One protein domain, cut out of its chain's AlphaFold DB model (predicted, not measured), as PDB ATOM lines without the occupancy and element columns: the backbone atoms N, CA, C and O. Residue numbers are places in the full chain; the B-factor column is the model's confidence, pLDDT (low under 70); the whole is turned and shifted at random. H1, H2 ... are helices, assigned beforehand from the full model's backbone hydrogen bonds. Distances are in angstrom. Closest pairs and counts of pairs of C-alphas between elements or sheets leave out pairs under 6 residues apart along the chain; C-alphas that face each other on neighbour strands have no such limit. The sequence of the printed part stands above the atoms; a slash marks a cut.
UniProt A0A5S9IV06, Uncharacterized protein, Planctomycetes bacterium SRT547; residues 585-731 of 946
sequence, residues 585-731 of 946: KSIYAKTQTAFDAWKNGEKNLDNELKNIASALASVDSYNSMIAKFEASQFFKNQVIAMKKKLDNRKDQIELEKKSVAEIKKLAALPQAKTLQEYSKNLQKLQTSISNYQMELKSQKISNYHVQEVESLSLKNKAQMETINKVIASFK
ATOM      1  N   LYS A 585     176.715 204.264 228.278       86.19
ATOM      2  CA  LYS A 585     176.486 204.421 226.831       86.19
ATOM      3  C   LYS A 585     175.803 205.753 226.506       86.19
ATOM      4  O   LYS A 585     176.218 206.450 225.581       86.19
ATOM      5  N   SER A 586     174.783 206.124 227.282       86.31
ATOM      6  CA  SER A 586     174.044 207.383 227.119       86.31
ATOM      7  C   SER A 586     174.916 208.614 227.387       86.31
ATOM      8  O   SER A 586     174.920 209.559 226.595       86.31
ATOM      9  N   ILE A 587     175.693 208.610 228.476       87.00
ATOM     10  CA  ILE A 587     176.566 209.736 228.831       87.00
ATOM     11  C   ILE A 587     177.713 209.862 227.825       87.00
ATOM     12  O   ILE A 587     177.955 210.965 227.339       87.00
ATOM     13  N   TYR A 588     178.349 208.754 227.431       89.19
ATOM     14  CA  TYR A 588     179.383 208.778 226.395       89.19
ATOM     15  C   TYR A 588     178.855 209.335 225.064       89.19
ATOM     16  O   TYR A 588     179.507 210.184 224.462       89.19
ATOM     17  N   ALA A 589     177.653 208.938 224.629       88.06
ATOM     18  CA  ALA A 589     177.036 209.472 223.411       88.06
ATOM     19  C   ALA A 589     176.825 210.997 223.475       88.06
ATOM     20  O   ALA A 589     177.073 211.697 222.492       88.06
ATOM     21  N   LYS A 590     176.422 211.535 224.635       88.44
ATOM     22  CA  LYS A 590     176.346 212.991 224.853       88.44
ATOM     23  C   LYS A 590     177.725 213.649 224.787       88.44
ATOM     24  O   LYS A 590     177.864 214.673 224.123       88.44
ATOM     25  N   THR A 591     178.743 213.055 225.416       90.75
ATOM     26  CA  THR A 591     180.131 213.549 225.365       90.75
ATOM     27  C   THR A 591     180.664 213.571 223.933       90.75
ATOM     28  O   THR A 591     181.194 214.592 223.500       90.75
ATOM     29  N   GLN A 592     180.459 212.491 223.176       90.38
ATOM     30  CA  GLN A 592     180.833 212.389 221.765       90.38
ATOM     31  C   GLN A 592     180.108 213.447 220.923       90.38
ATOM     32  O   GLN A 592     180.745 214.152 220.149       90.38
ATOM     33  N   THR A 593     178.801 213.626 221.131       89.62
ATOM     34  CA  THR A 593     178.000 214.626 220.408       89.62
ATOM     35  C   THR A 593     178.497 216.049 220.671       89.62
ATOM     36  O   THR A 593     178.644 216.830 219.735       89.62
ATOM     37  N   ALA A 594     178.802 216.394 221.928       90.25
ATOM     38  CA  ALA A 594     179.349 217.706 222.278       90.25
ATOM     39  C   ALA A 594     180.759 217.922 221.695       90.25
ATOM     40  O   ALA A 594     181.072 219.011 221.213       90.25
ATOM     41  N   PHE A 595     181.595 216.881 221.691       92.62
ATOM     42  CA  PHE A 595     182.921 216.918 221.075       92.62
ATOM     43  C   PHE A 595     182.846 217.101 219.551       92.62
ATOM     44  O   PHE A 595     183.565 217.933 218.994       92.62
ATOM     45  N   ASP A 596     181.953 216.378 218.875       89.38
ATOM     46  CA  ASP A 596     181.742 216.503 217.431       89.38
ATOM     47  C   ASP A 596     181.113 217.852 217.056       89.38
ATOM     48  O   ASP A 596     181.493 218.436 216.042       89.38
ATOM     49  N   ALA A 597     180.222 218.393 217.893       87.62
ATOM     50  CA  ALA A 597     179.666 219.735 217.718       87.62
ATOM     51  C   ALA A 597     180.749 220.824 217.782       87.62
ATOM     52  O   ALA A 597     180.718 221.760 216.988       87.62
ATOM     53  N   TRP A 598     181.744 220.690 218.667       91.25
ATOM     54  CA  TRP A 598     182.924 221.558 218.633       91.25
ATOM     55  C   TRP A 598     183.753 221.332 217.362       91.25
ATOM     56  O   TRP A 598     184.060 222.285 216.648       91.25
ATOM     57  N   LYS A 599     184.094 220.077 217.054       87.75
ATOM     58  CA  LYS A 599     184.981 219.726 215.934       87.75
ATOM     59  C   LYS A 599     184.447 220.204 214.577       87.75
ATOM     60  O   LYS A 599     185.237 220.622 213.728       87.75
ATOM     61  N   ASN A 600     183.132 220.121 214.386       85.69
ATOM     62  CA  ASN A 600     182.444 220.420 213.129       85.69
ATOM     63  C   ASN A 600     181.708 221.771 213.147       85.69
ATOM     64  O   ASN A 600     181.099 222.142 212.145       85.69
ATOM     65  N   GLY A 601     181.719 222.479 214.278       79.12
ATOM     66  CA  GLY A 601     181.003 223.736 214.458       79.12
ATOM     67  C   GLY A 601     181.631 224.913 213.716       79.12
ATOM     68  O   GLY A 601     182.765 224.861 213.230       79.12
ATOM     69  N   GLU A 602     180.875 226.005 213.653       72.94
ATOM     70  CA  GLU A 602     181.319 227.258 213.054       72.94
ATOM     71  C   GLU A 602     182.527 227.831 213.811       72.94
ATOM     72  O   GLU A 602     182.506 227.995 215.033       72.94
ATOM     73  N   LYS A 603     183.594 228.145 213.070       73.62
ATOM     74  CA  LYS A 603     184.864 228.631 213.619       73.62
ATOM     75  C   LYS A 603     184.900 230.150 213.637       73.62
ATOM     76  O   LYS A 603     185.681 230.764 212.916       73.62
ATOM     77  N   ASN A 604     184.035 230.749 214.448       82.69
ATOM     78  CA  ASN A 604     184.292 232.081 214.985       82.69
ATOM     79  C   ASN A 604     184.681 231.947 216.467       82.69
ATOM     80  O   ASN A 604     184.328 230.964 217.121       82.69
ATOM     81  N   LEU A 605     185.445 232.911 216.976       83.31
ATOM     82  CA  LEU A 605     186.103 232.818 218.279       83.31
ATOM     83  C   LEU A 605     185.125 232.553 219.434       83.31
ATOM     84  O   LEU A 605     185.380 231.690 220.277       83.31
ATOM     85  N   ASP A 606     184.015 233.288 219.468       82.19
ATOM     86  CA  ASP A 606     183.047 233.217 220.564       82.19
ATOM     87  C   ASP A 606     182.239 231.913 220.519       82.19
ATOM     88  O   ASP A 606     182.049 231.268 221.556       82.19
ATOM     89  N   ASN A 607     181.838 231.463 219.324       85.88
ATOM     90  CA  ASN A 607     181.159 230.180 219.147       85.88
ATOM     91  C   ASN A 607     182.092 228.995 219.436       85.88
ATOM     92  O   ASN A 607     181.672 228.055 220.115       85.88
ATOM     93  N   GLU A 608     183.358 229.028 218.995       88.88
ATOM     94  CA  GLU A 608     184.311 227.944 219.273       88.88
ATOM     95  C   GLU A 608     184.565 227.818 220.784       88.88
ATOM     96  O   GLU A 608     184.474 226.714 221.317       88.88
ATOM     97  N   LEU A 609     184.800 228.926 221.501       87.44
ATOM     98  CA  LEU A 609     185.002 228.899 222.956       87.44
ATOM     99  C   LEU A 609     183.774 228.383 223.714       87.44
ATOM    100  O   LEU A 609     183.918 227.584 224.643       87.44
ATOM    101  N   LYS A 610     182.568 228.795 223.305       88.31
ATOM    102  CA  LYS A 610     181.317 228.284 223.877       88.31
ATOM    103  C   LYS A 610     181.185 226.772 223.665       88.31
ATOM    104  O   LYS A 610     180.892 226.049 224.617       88.31
ATOM    105  N   ASN A 611     181.463 226.288 222.455       90.12
ATOM    106  CA  ASN A 611     181.391 224.864 222.124       90.12
ATOM    107  C   ASN A 611     182.461 224.039 222.861       90.12
ATOM    108  O   ASN A 611     182.144 222.963 223.370       90.12
ATOM    109  N   ILE A 612     183.694 224.550 222.994       91.00
ATOM    110  CA  ILE A 612     184.754 223.923 223.808       91.00
ATOM    111  C   ILE A 612     184.298 223.794 225.265       91.00
ATOM    112  O   ILE A 612     184.434 222.722 225.852       91.00
ATOM    113  N   ALA A 613     183.722 224.851 225.847       89.25
ATOM    114  CA  ALA A 613     183.235 224.821 227.225       89.25
ATOM    115  C   ALA A 613     182.114 223.783 227.423       89.25
ATOM    116  O   ALA A 613     182.148 223.018 228.387       89.25
ATOM    117  N   SER A 614     181.154 223.696 226.493       89.69
ATOM    118  CA  SER A 614     180.099 222.671 226.524       89.69
ATOM    119  C   SER A 614     180.646 221.244 226.382       89.69
ATOM    120  O   SER A 614     180.184 220.329 227.073       89.69
ATOM    121  N   ALA A 615     181.649 221.043 225.523       91.94
ATOM    122  CA  ALA A 615     182.312 219.752 225.359       91.94
ATOM    123  C   ALA A 615     183.101 219.350 226.618       91.94
ATOM    124  O   ALA A 615     182.957 218.221 227.086       91.94
ATOM    125  N   LEU A 616     183.853 220.277 227.223       92.25
ATOM    126  CA  LEU A 616     184.570 220.051 228.485       92.25
ATOM    127  C   LEU A 616     183.615 219.711 229.636       92.25
ATOM    128  O   LEU A 616     183.857 218.747 230.356       92.25
ATOM    129  N   ALA A 617     182.485 220.414 229.757       89.94
ATOM    130  CA  ALA A 617     181.467 220.092 230.759       89.94
ATOM    131  C   ALA A 617     180.901 218.667 230.580       89.94
ATOM    132  O   ALA A 617     180.691 217.947 231.557       89.94
ATOM    133  N   SER A 618     180.701 218.228 229.333       91.19
ATOM    134  CA  SER A 618     180.231 216.867 229.024       91.19
ATOM    135  C   SER A 618     181.296 215.798 229.302       91.19
ATOM    136  O   SER A 618     180.971 214.691 229.735       91.19
ATOM    137  N   VAL A 619     182.574 216.118 229.086       92.00
ATOM    138  CA  VAL A 619     183.723 215.276 229.458       92.00
ATOM    139  C   VAL A 619     183.832 215.139 230.977       92.00
ATOM    140  O   VAL A 619     183.998 214.032 231.489       92.00
ATOM    141  N   ASP A 620     183.710 216.242 231.716       87.94
ATOM    142  CA  ASP A 620     183.777 216.233 233.177       87.94
ATOM    143  C   ASP A 620     182.572 215.509 233.793       87.94
ATOM    144  O   ASP A 620     182.729 214.794 234.782       87.94
ATOM    145  N   SER A 621     181.392 215.590 233.165       87.44
ATOM    146  CA  SER A 621     180.228 214.773 233.526       87.44
ATOM    147  C   SER A 621     180.520 213.270 233.403       87.44
ATOM    148  O   SER A 621     180.262 212.525 234.352       87.44
ATOM    149  N   TYR A 622     181.136 212.827 232.300       88.50
ATOM    150  CA  TYR A 622     181.552 211.429 232.123       88.50
ATOM    151  C   TYR A 622     182.631 211.010 233.138       88.50
ATOM    152  O   TYR A 622     182.513 209.964 233.774       88.50
ATOM    153  N   ASN A 623     183.655 211.840 233.363       85.31
ATOM    154  CA  ASN A 623     184.711 211.545 234.340       85.31
ATOM    155  C   ASN A 623     184.177 211.476 235.780       85.31
ATOM    156  O   ASN A 623     184.596 210.611 236.547       85.31
ATOM    157  N   SER A 624     183.232 212.349 236.143       83.50
ATOM    158  CA  SER A 624     182.566 212.340 237.451       83.50
ATOM    159  C   SER A 624     181.724 211.077 237.651       83.50
ATOM    160  O   SER A 624     181.750 210.492 238.734       83.50
ATOM    161  N   MET A 625     181.045 210.600 236.599       82.50
ATOM    162  CA  MET A 625     180.342 209.312 236.617       82.50
ATOM    163  C   MET A 625     181.314 208.151 236.869       82.50
ATOM    164  O   MET A 625     181.071 207.346 237.761       82.50
ATOM    165  N   ILE A 626     182.442 208.087 236.149       78.44
ATOM    166  CA  ILE A 626     183.449 207.032 236.364       78.44
ATOM    167  C   ILE A 626     184.036 207.087 237.784       78.44
ATOM    168  O   ILE A 626     184.271 206.041 238.391       78.44
ATOM    169  N   ALA A 627     184.289 208.285 238.320       72.25
ATOM    170  CA  ALA A 627     184.912 208.464 239.631       72.25
ATOM    171  C   ALA A 627     184.007 208.051 240.807       72.25
ATOM    172  O   ALA A 627     184.517 207.664 241.856       72.25
ATOM    173  N   LYS A 628     182.680 208.105 240.644       66.31
ATOM    174  CA  LYS A 628     181.705 207.778 241.699       66.31
ATOM    175  C   LYS A 628     181.379 206.280 241.833       66.31
ATOM    176  O   LYS A 628     180.529 205.945 242.648       66.31
ATOM    177  N   PHE A 629     182.115 205.405 241.133       53.41
ATOM    178  CA  PHE A 629     181.818 203.977 240.921       53.41
ATOM    179  C   PHE A 629     180.527 203.748 240.120       53.41
ATOM    180  O   PHE A 629     179.599 204.534 240.207       53.41
ATOM    181  N   GLU A 630     180.495 202.647 239.355       52.44
ATOM    182  CA  GLU A 630     179.477 202.265 238.351       52.44
ATOM    183  C   GLU A 630     179.776 202.682 236.896       52.44
ATOM    184  O   GLU A 630     178.937 203.241 236.200       52.44
ATOM    185  N   ALA A 631     180.959 202.366 236.375       57.75
ATOM    186  CA  ALA A 631     181.189 202.379 234.929       57.75
ATOM    187  C   ALA A 631     182.145 201.248 234.538       57.75
ATOM    188  O   ALA A 631     183.035 200.883 235.307       57.75
ATOM    189  N   SER A 632     181.968 200.691 233.345       65.94
ATOM    190  CA  SER A 632     182.859 199.693 232.734       65.94
ATOM    191  C   SER A 632     184.245 200.251 232.385       65.94
ATOM    192  O   SER A 632     185.182 199.484 232.198       65.94
ATOM    193  N   GLN A 633     184.383 201.582 232.328       73.25
ATOM    194  CA  GLN A 633     185.575 202.301 231.865       73.25
ATOM    195  C   GLN A 633     185.918 202.061 230.384       73.25
ATOM    196  O   GLN A 633     187.014 202.440 229.962       73.25
ATOM    197  N   PHE A 634     184.995 201.519 229.575       79.81
ATOM    198  CA  PHE A 634     185.233 201.217 228.155       79.81
ATOM    199  C   PHE A 634     185.759 202.421 227.368       79.81
ATOM    200  O   PHE A 634     186.686 202.288 226.568       79.81
ATOM    201  N   PHE A 635     185.206 203.611 227.615       84.06
ATOM    202  CA  PHE A 635     185.557 204.817 226.862       84.06
ATOM    203  C   PHE A 635     186.509 205.757 227.605       84.06
ATOM    204  O   PHE A 635     186.831 206.828 227.092       84.06
ATOM    205  N   LYS A 636     187.027 205.366 228.777       85.00
ATOM    206  CA  LYS A 636     187.888 206.219 229.614       85.00
ATOM    207  C   LYS A 636     189.057 206.819 228.833       85.00
ATOM    208  O   LYS A 636     189.265 208.029 228.859       85.00
ATOM    209  N   ASN A 637     189.788 205.991 228.091       84.12
ATOM    210  CA  ASN A 637     190.944 206.450 227.318       84.12
ATOM    211  C   ASN A 637     190.539 207.386 226.168       84.12
ATOM    212  O   ASN A 637     191.259 208.336 225.863       84.12
ATOM    213  N   GLN A 638     189.374 207.152 225.558       86.94
ATOM    214  CA  GLN A 638     188.846 207.998 224.487       86.94
ATOM    215  C   GLN A 638     188.431 209.369 225.034       86.94
ATOM    216  O   GLN A 638     188.819 210.392 224.473       86.94
ATOM    217  N   VAL A 639     187.744 209.407 226.180       88.62
ATOM    218  CA  VAL A 639     187.334 210.654 226.842       88.62
ATOM    219  C   VAL A 639     188.537 211.443 227.376       88.62
ATOM    220  O   VAL A 639     188.576 212.664 227.226       88.62
ATOM    221  N   ILE A 640     189.573 210.776 227.899       86.31
ATOM    222  CA  ILE A 640     190.850 211.428 228.254       86.31
ATOM    223  C   ILE A 640     191.493 212.077 227.018       86.31
ATOM    224  O   ILE A 640     191.952 213.220 227.079       86.31
ATOM    225  N   ALA A 641     191.504 211.378 225.880       87.69
ATOM    226  CA  ALA A 641     192.042 211.923 224.638       87.69
ATOM    227  C   ALA A 641     191.218 213.115 224.113       87.69
ATOM    228  O   ALA A 641     191.803 214.078 223.611       87.69
ATOM    229  N   MET A 642     189.885 213.084 224.248       92.75
ATOM    230  CA  MET A 642     189.009 214.220 223.930       92.75
ATOM    231  C   MET A 642     189.330 215.428 224.809       92.75
ATOM    232  O   MET A 642     189.551 216.513 224.272       92.75
ATOM    233  N   LYS A 643     189.434 215.228 226.132       92.44
ATOM    234  CA  LYS A 643     189.792 216.284 227.089       92.44
ATOM    235  C   LYS A 643     191.091 216.975 226.691       92.44
ATOM    236  O   LYS A 643     191.112 218.181 226.494       92.44
ATOM    237  N   LYS A 644     192.140 216.185 226.442       90.12
ATOM    238  CA  LYS A 644     193.455 216.696 226.038       90.12
ATOM    239  C   LYS A 644     193.395 217.538 224.758       90.12
ATOM    240  O   LYS A 644     194.093 218.539 224.653       90.12
ATOM    241  N   LYS A 645     192.578 217.148 223.772       90.31
ATOM    242  CA  LYS A 645     192.402 217.927 222.532       90.31
ATOM    243  C   LYS A 645     191.675 219.251 222.779       90.31
ATOM    244  O   LYS A 645     192.077 220.257 222.198       90.31
ATOM    245  N   LEU A 646     190.639 219.243 223.617       91.44
ATOM    246  CA  LEU A 646     189.876 220.439 223.983       91.44
ATOM    247  C   LEU A 646     190.731 221.425 224.789       91.44
ATOM    248  O   LEU A 646     190.785 222.598 224.429       91.44
ATOM    249  N   ASP A 647     191.440 220.942 225.814       88.88
ATOM    250  CA  ASP A 647     192.328 221.757 226.655       88.88
ATOM    251  C   ASP A 647     193.437 222.400 225.809       88.88
ATOM    252  O   ASP A 647     193.575 223.621 225.798       88.88
ATOM    253  N   ASN A 648     194.131 221.613 224.977       88.62
ATOM    254  CA  ASN A 648     195.155 222.143 224.073       88.62
ATOM    255  C   ASN A 648     194.608 223.240 223.143       88.62
ATOM    256  O   ASN A 648     195.293 224.227 222.878       88.62
ATOM    257  N   ARG A 649     193.388 223.073 222.610       90.06
ATOM    258  CA  ARG A 649     192.783 224.082 221.730       90.06
ATOM    259  C   ARG A 649     192.411 225.348 222.498       90.06
ATOM    260  O   ARG A 649     192.610 226.446 221.980       90.06
ATOM    261  N   LYS A 650     191.884 225.200 223.713       89.38
ATOM    262  CA  LYS A 650     191.561 226.321 224.596       89.38
ATOM    263  C   LYS A 650     192.812 227.144 224.911       89.38
ATOM    264  O   LYS A 650     192.787 228.360 224.729       89.38
ATOM    265  N   ASP A 651     193.909 226.481 225.265       86.75
ATOM    266  CA  ASP A 651     195.188 227.127 225.578       86.75
ATOM    267  C   ASP A 651     195.761 227.893 224.372       86.75
ATOM    268  O   ASP A 651     196.238 229.017 224.525       86.75
ATOM    269  N   GLN A 652     195.659 227.340 223.153       88.50
ATOM    270  CA  GLN A 652     196.054 228.040 221.917       88.50
ATOM    271  C   GLN A 652     195.282 229.354 221.718       88.50
ATOM    272  O   GLN A 652     195.871 230.361 221.317       88.50
ATOM    273  N   ILE A 653     193.970 229.344 221.977       87.88
ATOM    274  CA  ILE A 653     193.104 230.520 221.825       87.88
ATOM    275  C   ILE A 653     193.411 231.566 222.904       87.88
ATOM    276  O   ILE A 653     193.483 232.762 222.607       87.88
ATOM    277  N   GLU A 654     193.598 231.145 224.156       87.00
ATOM    278  CA  GLU A 654     193.942 232.052 225.258       87.00
ATOM    279  C   GLU A 654     195.317 232.701 225.058       87.00
ATOM    280  O   GLU A 654     195.464 233.911 225.262       87.00
ATOM    281  N   LEU A 655     196.303 231.932 224.586       86.94
ATOM    282  CA  LEU A 655     197.611 232.460 224.212       86.94
ATOM    283  C   LEU A 655     197.493 233.471 223.062       86.94
ATOM    284  O   LEU A 655     198.068 234.555 223.156       86.94
ATOM    285  N   GLU A 656     196.686 233.177 222.032       87.50
ATOM    286  CA  GLU A 656     196.428 234.121 220.936       87.50
ATOM    287  C   GLU A 656     195.862 235.450 221.464       87.50
ATOM    288  O   GLU A 656     196.394 236.519 221.156       87.50
ATOM    289  N   LYS A 657     194.816 235.396 222.306       87.50
ATOM    290  CA  LYS A 657     194.196 236.590 222.910       87.50
ATOM    291  C   LYS A 657     195.216 237.438 223.666       87.50
ATOM    292  O   LYS A 657     195.186 238.667 223.567       87.50
ATOM    293  N   LYS A 658     196.126 236.798 224.404       87.50
ATOM    294  CA  LYS A 658     197.185 237.481 225.154       87.50
ATOM    295  C   LYS A 658     198.177 238.184 224.221       87.50
ATOM    296  O   LYS A 658     198.440 239.370 224.426       87.50
ATOM    297  N   SER A 659     198.662 237.500 223.183       87.38
ATOM    298  CA  SER A 659     199.589 238.074 222.195       87.38
ATOM    299  C   SER A 659     198.950 239.243 221.423       87.38
ATOM    300  O   SER A 659     199.574 240.291 221.246       87.38
ATOM    301  N   VAL A 660     197.674 239.131 221.036       88.38
ATOM    302  CA  VAL A 660     196.928 240.213 220.358       88.38
ATOM    303  C   VAL A 660     196.724 241.417 221.276       88.38
ATOM    304  O   VAL A 660     196.908 242.557 220.844       88.38
ATOM    305  N   ALA A 661     196.370 241.197 222.545       86.12
ATOM    306  CA  ALA A 661     196.208 242.278 223.515       86.12
ATOM    307  C   ALA A 661     197.513 243.068 223.720       86.12
ATOM    308  O   ALA A 661     197.480 244.297 223.810       86.12
ATOM    309  N   GLU A 662     198.663 242.388 223.739       88.12
ATOM    310  CA  GLU A 662     199.976 243.035 223.808       88.12
ATOM    311  C   GLU A 662     200.261 243.893 222.564       88.12
ATOM    312  O   GLU A 662     200.636 245.061 222.696       88.12
ATOM    313  N   ILE A 663     200.009 243.358 221.364       88.31
ATOM    314  CA  ILE A 663     200.161 244.091 220.096       88.31
ATOM    315  C   ILE A 663     199.261 245.332 220.075       88.31
ATOM    316  O   ILE A 663     199.734 246.422 219.753       88.31
ATOM    317  N   LYS A 664     197.988 245.205 220.472       86.94
ATOM    318  CA  LYS A 664     197.049 246.338 220.563       86.94
ATOM    319  C   LYS A 664     197.535 247.401 221.539       86.94
ATOM    320  O   LYS A 664     197.513 248.584 221.213       86.94
ATOM    321  N   LYS A 665     198.005 246.984 222.717       86.62
ATOM    322  CA  LYS A 665     198.545 247.893 223.733       86.62
ATOM    323  C   LYS A 665     199.742 248.683 223.201       86.62
ATOM    324  O   LYS A 665     199.818 249.884 223.438       86.62
ATOM    325  N   LEU A 666     200.656 248.030 222.481       83.56
ATOM    326  CA  LEU A 666     201.819 248.683 221.872       83.56
ATOM    327  C   LEU A 666     201.427 249.596 220.700       83.56
ATOM    328  O   LEU A 666     201.988 250.681 220.571       83.56
ATOM    329  N   ALA A 667     200.448 249.196 219.885       80.88
ATOM    330  CA  ALA A 667     199.945 249.990 218.764       80.88
ATOM    331  C   ALA A 667     199.160 251.242 219.200       80.88
ATOM    332  O   ALA A 667     199.115 252.222 218.460       80.88
ATOM    333  N   ALA A 668     198.553 251.217 220.390       79.25
ATOM    334  CA  ALA A 668     197.804 252.337 220.958       79.25
ATOM    335  C   ALA A 668     198.676 253.357 221.714       79.25
ATOM    336  O   ALA A 668     198.149 254.360 222.201       79.25
ATOM    337  N   LEU A 669     199.989 253.125 221.850       74.62
ATOM    338  CA  LEU A 669     200.881 254.093 222.489       74.62
ATOM    339  C   LEU A 669     200.856 255.425 221.709       74.62
ATOM    340  O   LEU A 669     201.016 255.405 220.485       74.62
ATOM    341  N   PRO A 670     200.685 256.581 222.383       59.34
ATOM    342  CA  PRO A 670     200.755 257.887 221.734       59.34
ATOM    343  C   PRO A 670     202.063 258.043 220.953       59.34
ATOM    344  O   PRO A 670     203.102 257.534 221.388       59.34
ATOM    345  N   GLN A 671     202.033 258.769 219.826       60.38
ATOM    346  CA  GLN A 671     203.257 259.165 219.123       60.38
ATOM    347  C   GLN A 671     204.186 259.843 220.137       60.38
ATOM    348  O   GLN A 671     203.835 260.859 220.736       60.38
ATOM    349  N   ALA A 672     205.318 259.200 220.414       58.44
ATOM    350  CA  ALA A 672     206.209 259.617 221.482       58.44
ATOM    351  C   ALA A 672     206.751 261.031 221.222       58.44
ATOM    352  O   ALA A 672     206.923 261.432 220.071       58.44
ATOM    353  N   LYS A 673     207.065 261.773 222.292       57.31
ATOM    354  CA  LYS A 673     207.525 263.174 222.201       57.31
ATOM    355  C   LYS A 673     208.876 263.325 221.494       57.31
ATOM    356  O   LYS A 673     209.230 264.420 221.077       57.31
ATOM    357  N   THR A 674     209.647 262.243 221.373       65.19
ATOM    358  CA  THR A 674     210.959 262.248 220.717       65.19
ATOM    359  C   THR A 674     211.049 261.174 219.634       65.19
ATOM    360  O   THR A 674     210.500 260.078 219.765       65.19
ATOM    361  N   LEU A 675     211.811 261.461 218.574       69.44
ATOM    362  CA  LEU A 675     212.060 260.538 217.457       69.44
ATOM    363  C   LEU A 675     212.653 259.192 217.923       69.44
ATOM    364  O   LEU A 675     212.313 258.136 217.390       69.44
ATOM    365  N   GLN A 676     213.524 259.222 218.937       71.75
ATOM    366  CA  GLN A 676     214.190 258.034 219.478       71.75
ATOM    367  C   GLN A 676     213.215 257.119 220.234       71.75
ATOM    368  O   GLN A 676     213.259 255.898 220.083       71.75
ATOM    369  N   GLU A 677     212.307 257.702 221.014       71.69
ATOM    370  CA  GLU A 677     211.270 256.960 221.728       71.69
ATOM    371  C   GLU A 677     210.218 256.398 220.758       71.69
ATOM    372  O   GLU A 677     209.798 255.248 220.905       71.69
ATOM    373  N   TYR A 678     209.879 257.150 219.704       74.44
ATOM    374  CA  TYR A 678     208.953 256.695 218.665       74.44
ATOM    375  C   TYR A 678     209.522 255.493 217.891       74.44
ATOM    376  O   TYR A 678     208.853 254.469 217.762       74.44
ATOM    377  N   SER A 679     210.799 255.550 217.496       75.88
ATOM    378  CA  SER A 679     211.509 254.432 216.855       75.88
ATOM    379  C   SER A 679     211.586 253.179 217.747       75.88
ATOM    380  O   SER A 679     211.291 252.068 217.299       75.88
ATOM    381  N   LYS A 680     211.899 253.343 219.041       81.38
ATOM    382  CA  LYS A 680     211.974 252.228 220.003       81.38
ATOM    383  C   LYS A 680     210.619 251.541 220.209       81.38
ATOM    384  O   LYS A 680     210.570 250.317 220.331       81.38
ATOM    385  N   ASN A 681     209.526 252.304 220.244       82.25
ATOM    386  CA  ASN A 681     208.179 251.749 220.387       82.25
ATOM    387  C   ASN A 681     207.737 250.982 219.131       82.25
ATOM    388  O   ASN A 681     207.211 249.877 219.265       82.25
ATOM    389  N   LEU A 682     208.032 251.487 217.926       82.00
ATOM    390  CA  LEU A 682     207.749 250.761 216.679       82.00
ATOM    391  C   LEU A 682     208.591 249.482 216.533       82.00
ATOM    392  O   LEU A 682     208.086 248.473 216.045       82.00
ATOM    393  N   GLN A 683     209.844 249.473 217.008       83.94
ATOM    394  CA  GLN A 683     210.656 248.250 217.068       83.94
ATOM    395  C   GLN A 683     210.069 247.211 218.028       83.94
ATOM    396  O   GLN A 683     210.010 246.034 217.685       83.94
ATOM    397  N   LYS A 684     209.597 247.623 219.212       86.06
ATOM    398  CA  LYS A 684     208.906 246.708 220.134       86.06
ATOM    399  C   LYS A 684     207.638 246.130 219.506       86.06
ATOM    400  O   LYS A 684     207.443 244.922 219.571       86.06
ATOM    401  N   LEU A 685     206.827 246.968 218.854       87.94
ATOM    402  CA  LEU A 685     205.641 246.519 218.121       87.94
ATOM    403  C   LEU A 685     206.014 245.532 217.000       87.94
ATOM    404  O   LEU A 685     205.386 244.483 216.884       87.94
ATOM    405  N   GLN A 686     207.075 245.809 216.234       87.06
ATOM    406  CA  GLN A 686     207.606 244.908 215.203       87.06
ATOM    407  C   GLN A 686     208.000 243.544 215.791       87.06
ATOM    408  O   GLN A 686     207.685 242.508 215.201       87.06
ATOM    409  N   THR A 687     208.662 243.530 216.952       88.00
ATOM    410  CA  THR A 687     209.045 242.299 217.654       88.00
ATOM    411  C   THR A 687     207.820 241.518 218.121       88.00
ATOM    412  O   THR A 687     207.732 240.330 217.824       88.00
ATOM    413  N   SER A 688     206.846 242.155 218.780       89.31
ATOM    414  CA  SER A 688     205.628 241.464 219.236       89.31
ATOM    415  C   SER A 688     204.798 240.925 218.057       89.31
ATOM    416  O   SER A 688     204.308 239.801 218.125       89.31
ATOM    417  N   ILE A 689     204.720 241.652 216.934       89.62
ATOM    418  CA  ILE A 689     204.088 241.164 215.692       89.62
ATOM    419  C   ILE A 689     204.854 239.970 215.106       89.62
ATOM    420  O   ILE A 689     204.242 238.988 214.691       89.62
ATOM    421  N   SER A 690     206.189 240.022 215.090       87.38
ATOM    422  CA  SER A 690     207.018 238.915 214.589       87.38
ATOM    423  C   SER A 690     206.872 237.667 215.463       87.38
ATOM    424  O   SER A 690     206.748 236.563 214.938       87.38
ATOM    425  N   ASN A 691     206.817 237.839 216.788       88.38
ATOM    426  CA  ASN A 691     206.556 236.757 217.734       88.38
ATOM    427  C   ASN A 691     205.183 236.127 217.487       88.38
ATOM    428  O   ASN A 691     205.113 234.911 217.334       88.38
ATOM    429  N   TYR A 692     204.127 236.934 217.328       91.25
ATOM    430  CA  TYR A 692     202.797 236.439 216.955       91.25
ATOM    431  C   TYR A 692     202.834 235.640 215.643       91.25
ATOM    432  O   TYR A 692     202.309 234.535 215.570       91.25
ATOM    433  N   GLN A 693     203.516 236.136 214.607       87.31
ATOM    434  CA  GLN A 693     203.648 235.417 213.333       87.31
ATOM    435  C   GLN A 693     204.430 234.100 213.464       87.31
ATOM    436  O   GLN A 693     204.099 233.121 212.791       87.31
ATOM    437  N   MET A 694     205.458 234.043 214.317       88.25
ATOM    438  CA  MET A 694     206.190 232.804 214.608       88.25
ATOM    439  C   MET A 694     205.330 231.802 215.385       88.25
ATOM    440  O   MET A 694     205.307 230.615 215.053       88.25
ATOM    441  N   GLU A 695     204.603 232.263 216.401       89.25
ATOM    442  CA  GLU A 695     203.667 231.447 217.175       89.25
ATOM    443  C   GLU A 695     202.545 230.898 216.283       89.25
ATOM    444  O   GLU A 695     202.208 229.718 216.374       89.25
ATOM    445  N   LEU A 696     202.035 231.708 215.352       87.50
ATOM    446  CA  LEU A 696     201.035 231.302 214.367       87.50
ATOM    447  C   LEU A 696     201.591 230.239 213.408       87.50
ATOM    448  O   LEU A 696     200.976 229.191 213.220       87.50
ATOM    449  N   LYS A 697     202.783 230.466 212.832       84.94
ATOM    450  CA  LYS A 697     203.446 229.505 211.926       84.94
ATOM    451  C   LYS A 697     203.769 228.179 212.610       84.94
ATOM    452  O   LYS A 697     203.671 227.130 211.982       84.94
ATOM    453  N   SER A 698     204.139 228.223 213.888       82.69
ATOM    454  CA  SER A 698     204.387 227.030 214.705       82.69
ATOM    455  C   SER A 698     203.110 226.385 215.256       82.69
ATOM    456  O   SER A 698     203.207 225.414 216.002       82.69
ATOM    457  N   GLN A 699     201.927 226.898 214.889       83.00
ATOM    458  CA  GLN A 699     200.616 226.420 215.343       83.00
ATOM    459  C   GLN A 699     200.450 226.438 216.875       83.00
ATOM    460  O   GLN A 699     199.659 225.678 217.437       83.00
ATOM    461  N   LYS A 700     201.197 227.308 217.565       83.06
ATOM    462  CA  LYS A 700     201.088 227.513 219.017       83.06
ATOM    463  C   LYS A 700     199.909 228.403 219.401       83.06
ATOM    464  O   LYS A 700     199.427 228.293 220.521       83.06
ATOM    465  N   ILE A 701     199.444 229.249 218.486       86.31
ATOM    466  CA  ILE A 701     198.261 230.101 218.651       86.31
ATOM    467  C   ILE A 701     197.257 229.844 217.523       86.31
ATOM    468  O   ILE A 701     197.607 229.271 216.488       86.31
ATOM    469  N   SER A 702     196.000 230.241 217.721       84.44
ATOM    470  CA  SER A 702     194.974 230.187 216.675       84.44
ATOM    471  C   SER A 702     195.124 231.314 215.638       84.44
ATOM    472  O   SER A 702     196.036 232.136 215.712       84.44
ATOM    473  N   ASN A 703     194.261 231.304 214.617       85.56
ATOM    474  CA  ASN A 703     194.304 232.215 213.475       85.56
ATOM    475  C   ASN A 703     193.161 233.250 213.471       85.56
ATOM    476  O   ASN A 703     192.839 233.788 212.411       85.56
ATOM    477  N   TYR A 704     192.531 233.518 214.619       85.00
ATOM    478  CA  TYR A 704     191.324 234.346 214.679       85.00
ATOM    479  C   TYR A 704     191.582 235.822 214.384       85.00
ATOM    480  O   TYR A 704     190.768 236.472 213.732       85.00
ATOM    481  N   HIS A 705     192.720 236.345 214.825       87.56
ATOM    482  CA  HIS A 705     193.050 237.766 214.728       87.56
ATOM    483  C   HIS A 705     194.130 238.044 213.675       87.56
ATOM    484  O   HIS A 705     194.725 239.120 213.680       87.56
ATOM    485  N   VAL A 706     194.382 237.109 212.747       85.62
ATOM    486  CA  VAL A 706     195.436 237.247 211.722       85.62
ATOM    487  C   VAL A 706     195.258 238.523 210.909       85.62
ATOM    488  O   VAL A 706     196.191 239.313 210.818       85.62
ATOM    489  N   GLN A 707     194.050 238.774 210.397       83.69
ATOM    490  CA  GLN A 707     193.762 239.979 209.610       83.69
ATOM    491  C   GLN A 707     193.943 241.265 210.431       83.69
ATOM    492  O   GLN A 707     194.434 242.277 209.925       83.69
ATOM    493  N   GLU A 708     193.573 241.232 211.713       85.69
ATOM    494  CA  GLU A 708     193.744 242.367 212.618       85.69
ATOM    495  C   GLU A 708     195.233 242.665 212.866       85.69
ATOM    496  O   GLU A 708     195.662 243.818 212.762       85.69
ATOM    497  N   VAL A 709     196.044 241.636 213.125       87.69
ATOM    498  CA  VAL A 709     197.493 241.780 213.321       87.69
ATOM    499  C   VAL A 709     198.204 242.175 212.022       87.69
ATOM    500  O   VAL A 709     199.112 243.006 212.059       87.69
ATOM    501  N   GLU A 710     197.786 241.659 210.864       85.81
ATOM    502  CA  GLU A 710     198.319 242.054 209.551       85.81
ATOM    503  C   GLU A 710     198.052 243.532 209.242       85.81
ATOM    504  O   GLU A 710     198.961 244.248 208.816       85.81
ATOM    505  N   SER A 711     196.846 244.027 209.537       85.62
ATOM    506  CA  SER A 711     196.505 245.453 209.435       85.62
ATOM    507  C   SER A 711     197.432 246.329 210.287       85.62
ATOM    508  O   SER A 711     197.958 247.344 209.814       85.62
ATOM    509  N   LEU A 712     197.702 245.921 211.532       86.19
ATOM    510  CA  LEU A 712     198.638 246.622 212.417       86.19
ATOM    511  C   LEU A 712     200.091 246.519 211.929       86.19
ATOM    512  O   LEU A 712     200.832 247.495 212.023       86.19
ATOM    513  N   SER A 713     200.486 245.382 211.349       85.94
ATOM    514  CA  SER A 713     201.806 245.184 210.736       85.94
ATOM    515  C   SER A 713     202.042 246.131 209.560       85.94
ATOM    516  O   SER A 713     203.085 246.785 209.501       85.94
ATOM    517  N   LEU A 714     201.057 246.279 208.668       84.19
ATOM    518  CA  LEU A 714     201.124 247.209 207.537       84.19
ATOM    519  C   LEU A 714     201.251 248.663 208.008       84.19
ATOM    520  O   LEU A 714     202.110 249.396 207.511       84.19
ATOM    521  N   LYS A 715     200.459 249.066 209.011       83.44
ATOM    522  CA  LYS A 715     200.567 250.399 209.628       83.44
ATOM    523  C   LYS A 715     201.949 250.627 210.253       83.44
ATOM    524  O   LYS A 715     202.556 251.666 209.996       83.44
ATOM    525  N   ASN A 716     202.472 249.652 211.004       84.38
ATOM    526  CA  ASN A 716     203.803 249.729 211.616       84.38
ATOM    527  C   ASN A 716     204.907 249.872 210.555       84.38
ATOM    528  O   ASN A 716     205.808 250.697 210.699       84.38
ATOM    529  N   LYS A 717     204.813 249.114 209.452       81.25
ATOM    530  CA  LYS A 717     205.775 249.172 208.343       81.25
ATOM    531  C   LYS A 717     205.803 250.553 207.679       81.25
ATOM    532  O   LYS A 717     206.882 251.116 207.505       81.25
ATOM    533  N   ALA A 718     204.638 251.129 207.378       78.69
ATOM    534  CA  ALA A 718     204.539 252.472 206.799       78.69
ATOM    535  C   ALA A 718     205.111 253.562 207.733       78.69
ATOM    536  O   ALA A 718     205.809 254.482 207.290       78.69
ATOM    537  N   GLN A 719     204.870 253.441 209.042       78.88
ATOM    538  CA  GLN A 719     205.421 254.358 210.045       78.88
ATOM    539  C   GLN A 719     206.949 254.233 210.164       78.88
ATOM    540  O   GLN A 719     207.647 255.248 210.178       78.88
ATOM    541  N   MET A 720     207.490 253.010 210.159       78.25
ATOM    542  CA  MET A 720     208.938 252.760 210.159       78.25
ATOM    543  C   MET A 720     209.634 253.323 208.913       78.25
ATOM    544  O   MET A 720     210.696 253.937 209.029       78.25
ATOM    545  N   GLU A 721     209.045 253.168 207.722       79.31
ATOM    546  CA  GLU A 721     209.577 253.765 206.487       79.31
ATOM    547  C   GLU A 721     209.633 255.296 206.565       79.31
ATOM    548  O   GLU A 721     210.619 255.904 206.140       79.31
ATOM    549  N   THR A 722     208.614 255.921 207.159       74.69
ATOM    550  CA  THR A 722     208.563 257.377 207.355       74.69
ATOM    551  C   THR A 722     209.682 257.854 208.284       74.69
ATOM    552  O   THR A 722     210.427 258.768 207.929       74.69
ATOM    553  N   ILE A 723     209.886 257.195 209.430       75.62
ATOM    554  CA  ILE A 723     210.980 257.538 210.359       75.62
ATOM    555  C   ILE A 723     212.353 257.348 209.710       75.62
ATOM    556  O   ILE A 723     213.231 258.198 209.856       75.62
ATOM    557  N   ASN A 724     212.553 256.253 208.974       75.06
ATOM    558  CA  ASN A 724     213.829 255.987 208.313       75.06
ATOM    559  C   ASN A 724     214.178 257.074 207.282       75.06
ATOM    560  O   ASN A 724     215.343 257.468 207.190       75.06
ATOM    561  N   LYS A 725     213.181 257.615 206.564       76.69
ATOM    562  CA  LYS A 725     213.365 258.773 205.672       76.69
ATOM    563  C   LYS A 725     213.799 260.025 206.442       76.69
ATOM    564  O   LYS A 725     214.765 260.663 206.036       76.69
ATOM    565  N   VAL A 726     213.167 260.333 207.580       74.81
ATOM    566  CA  VAL A 726     213.552 261.474 208.445       74.81
ATOM    567  C   VAL A 726     215.004 261.355 208.916       74.81
ATOM    568  O   VAL A 726     215.779 262.307 208.794       74.81
ATOM    569  N   ILE A 727     215.403 260.172 209.396       76.56
ATOM    570  CA  ILE A 727     216.775 259.906 209.858       76.56
ATOM    571  C   ILE A 727     217.788 260.075 208.712       76.56
ATOM    572  O   ILE A 727     218.860 260.652 208.915       76.56
ATOM    573  N   ALA A 728     217.472 259.591 207.507       76.62
ATOM    574  CA  ALA A 728     218.341 259.730 206.338       76.62
ATOM    575  C   ALA A 728     218.503 261.199 205.897       76.62
ATOM    576  O   ALA A 728     219.625 261.646 205.631       76.62
ATOM    577  N   SER A 729     217.412 261.972 205.888       74.75
ATOM    578  CA  SER A 729     217.443 263.406 205.580       74.75
ATOM    579  C   SER A 729     218.296 264.182 206.592       74.75
ATOM    580  O   SER A 729     219.135 264.986 206.185       74.75
ATOM    581  N   PHE A 730     218.187 263.885 207.895       77.62
ATOM    582  CA  PHE A 730     219.027 264.513 208.926       77.62
ATOM    583  C   PHE A 730     220.522 264.238 208.724       77.62
ATOM    584  O   PHE A 730     221.345 265.155 208.780       77.62
ATOM    585  N   LYS A 731     220.893 262.979 208.443       78.50
ATOM    586  CA  LYS A 731     222.290 262.607 208.155       78.50
ATOM    587  C   LYS A 731     222.858 263.402 206.981       78.50
ATOM    588  O   LYS A 731     224.001 263.847 207.051       78.50
TER     589      LYS A 731
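What this domain is: This is residues 585 to 731 of the 946 residues of an uncharacterized protein of Planctomycetes bacterium SRT547 (UniProt A0A5S9IV06). A long, slender rod of helices has H3 in its middle and a helical hairpin toward each end. In one hairpin H2 packs on residues 636 to 650 of H3 and H1 packs on H2; in the other H4 packs on residues 656 to 667 of H3 and H5 packs on H4. The printed part has 147 residues with five named helices, H1 to H5 in chain order, and no named strand: the class is all helix. It is extended, with a radius of gyration of the C-alphas of 22.6 A and spans of 79 by 25 by 24 A.

How they stand to each other: The hub is H3, residues 636 to 667. H2, residues 605 to 627, touches it, closest at the C-alphas of Ile 612 and Leu 646, 6.2 A apart. H1, residues 585 to 600, touches H2 at a shallow tilt of 20 degrees, opposite ways, with the C-alphas of Ala 594 and Ala 615 closest at 4.7 A. H4, residues 675 to 697, touches H3 at a shallow tilt of 18 degrees, opposite ways; the C-alphas of Leu 666 and Leu 685 are closest, 5.8 A. H5, residues 706 to 731, touches H4, closest at the C-alphas of Leu 682 and Asn 716, 6.5 A. H1 and H2 are apart from H4 and H5. The five form an up-and-down bundle, each running against the one before it. In all five, every O i to N i+4 pair is within hydrogen-bond range.

Where its parts are: H3 runs 46.7 A from C-alpha 636 at (187.888, 206.219, 229.614). H1 measures 21.9 A, H2 32.4 A, H4 32.7 A and H5 37.1 A, ending at C-alpha 731 at (222.290, 262.607, 208.155).

The domain as a whole: The two farthest C-alphas, of Glu 630 and Lys 731, are 79.9 A apart. The printed part has no cut and no long link. Residues 628 to 632 and 670 to 675 have pLDDT under 70.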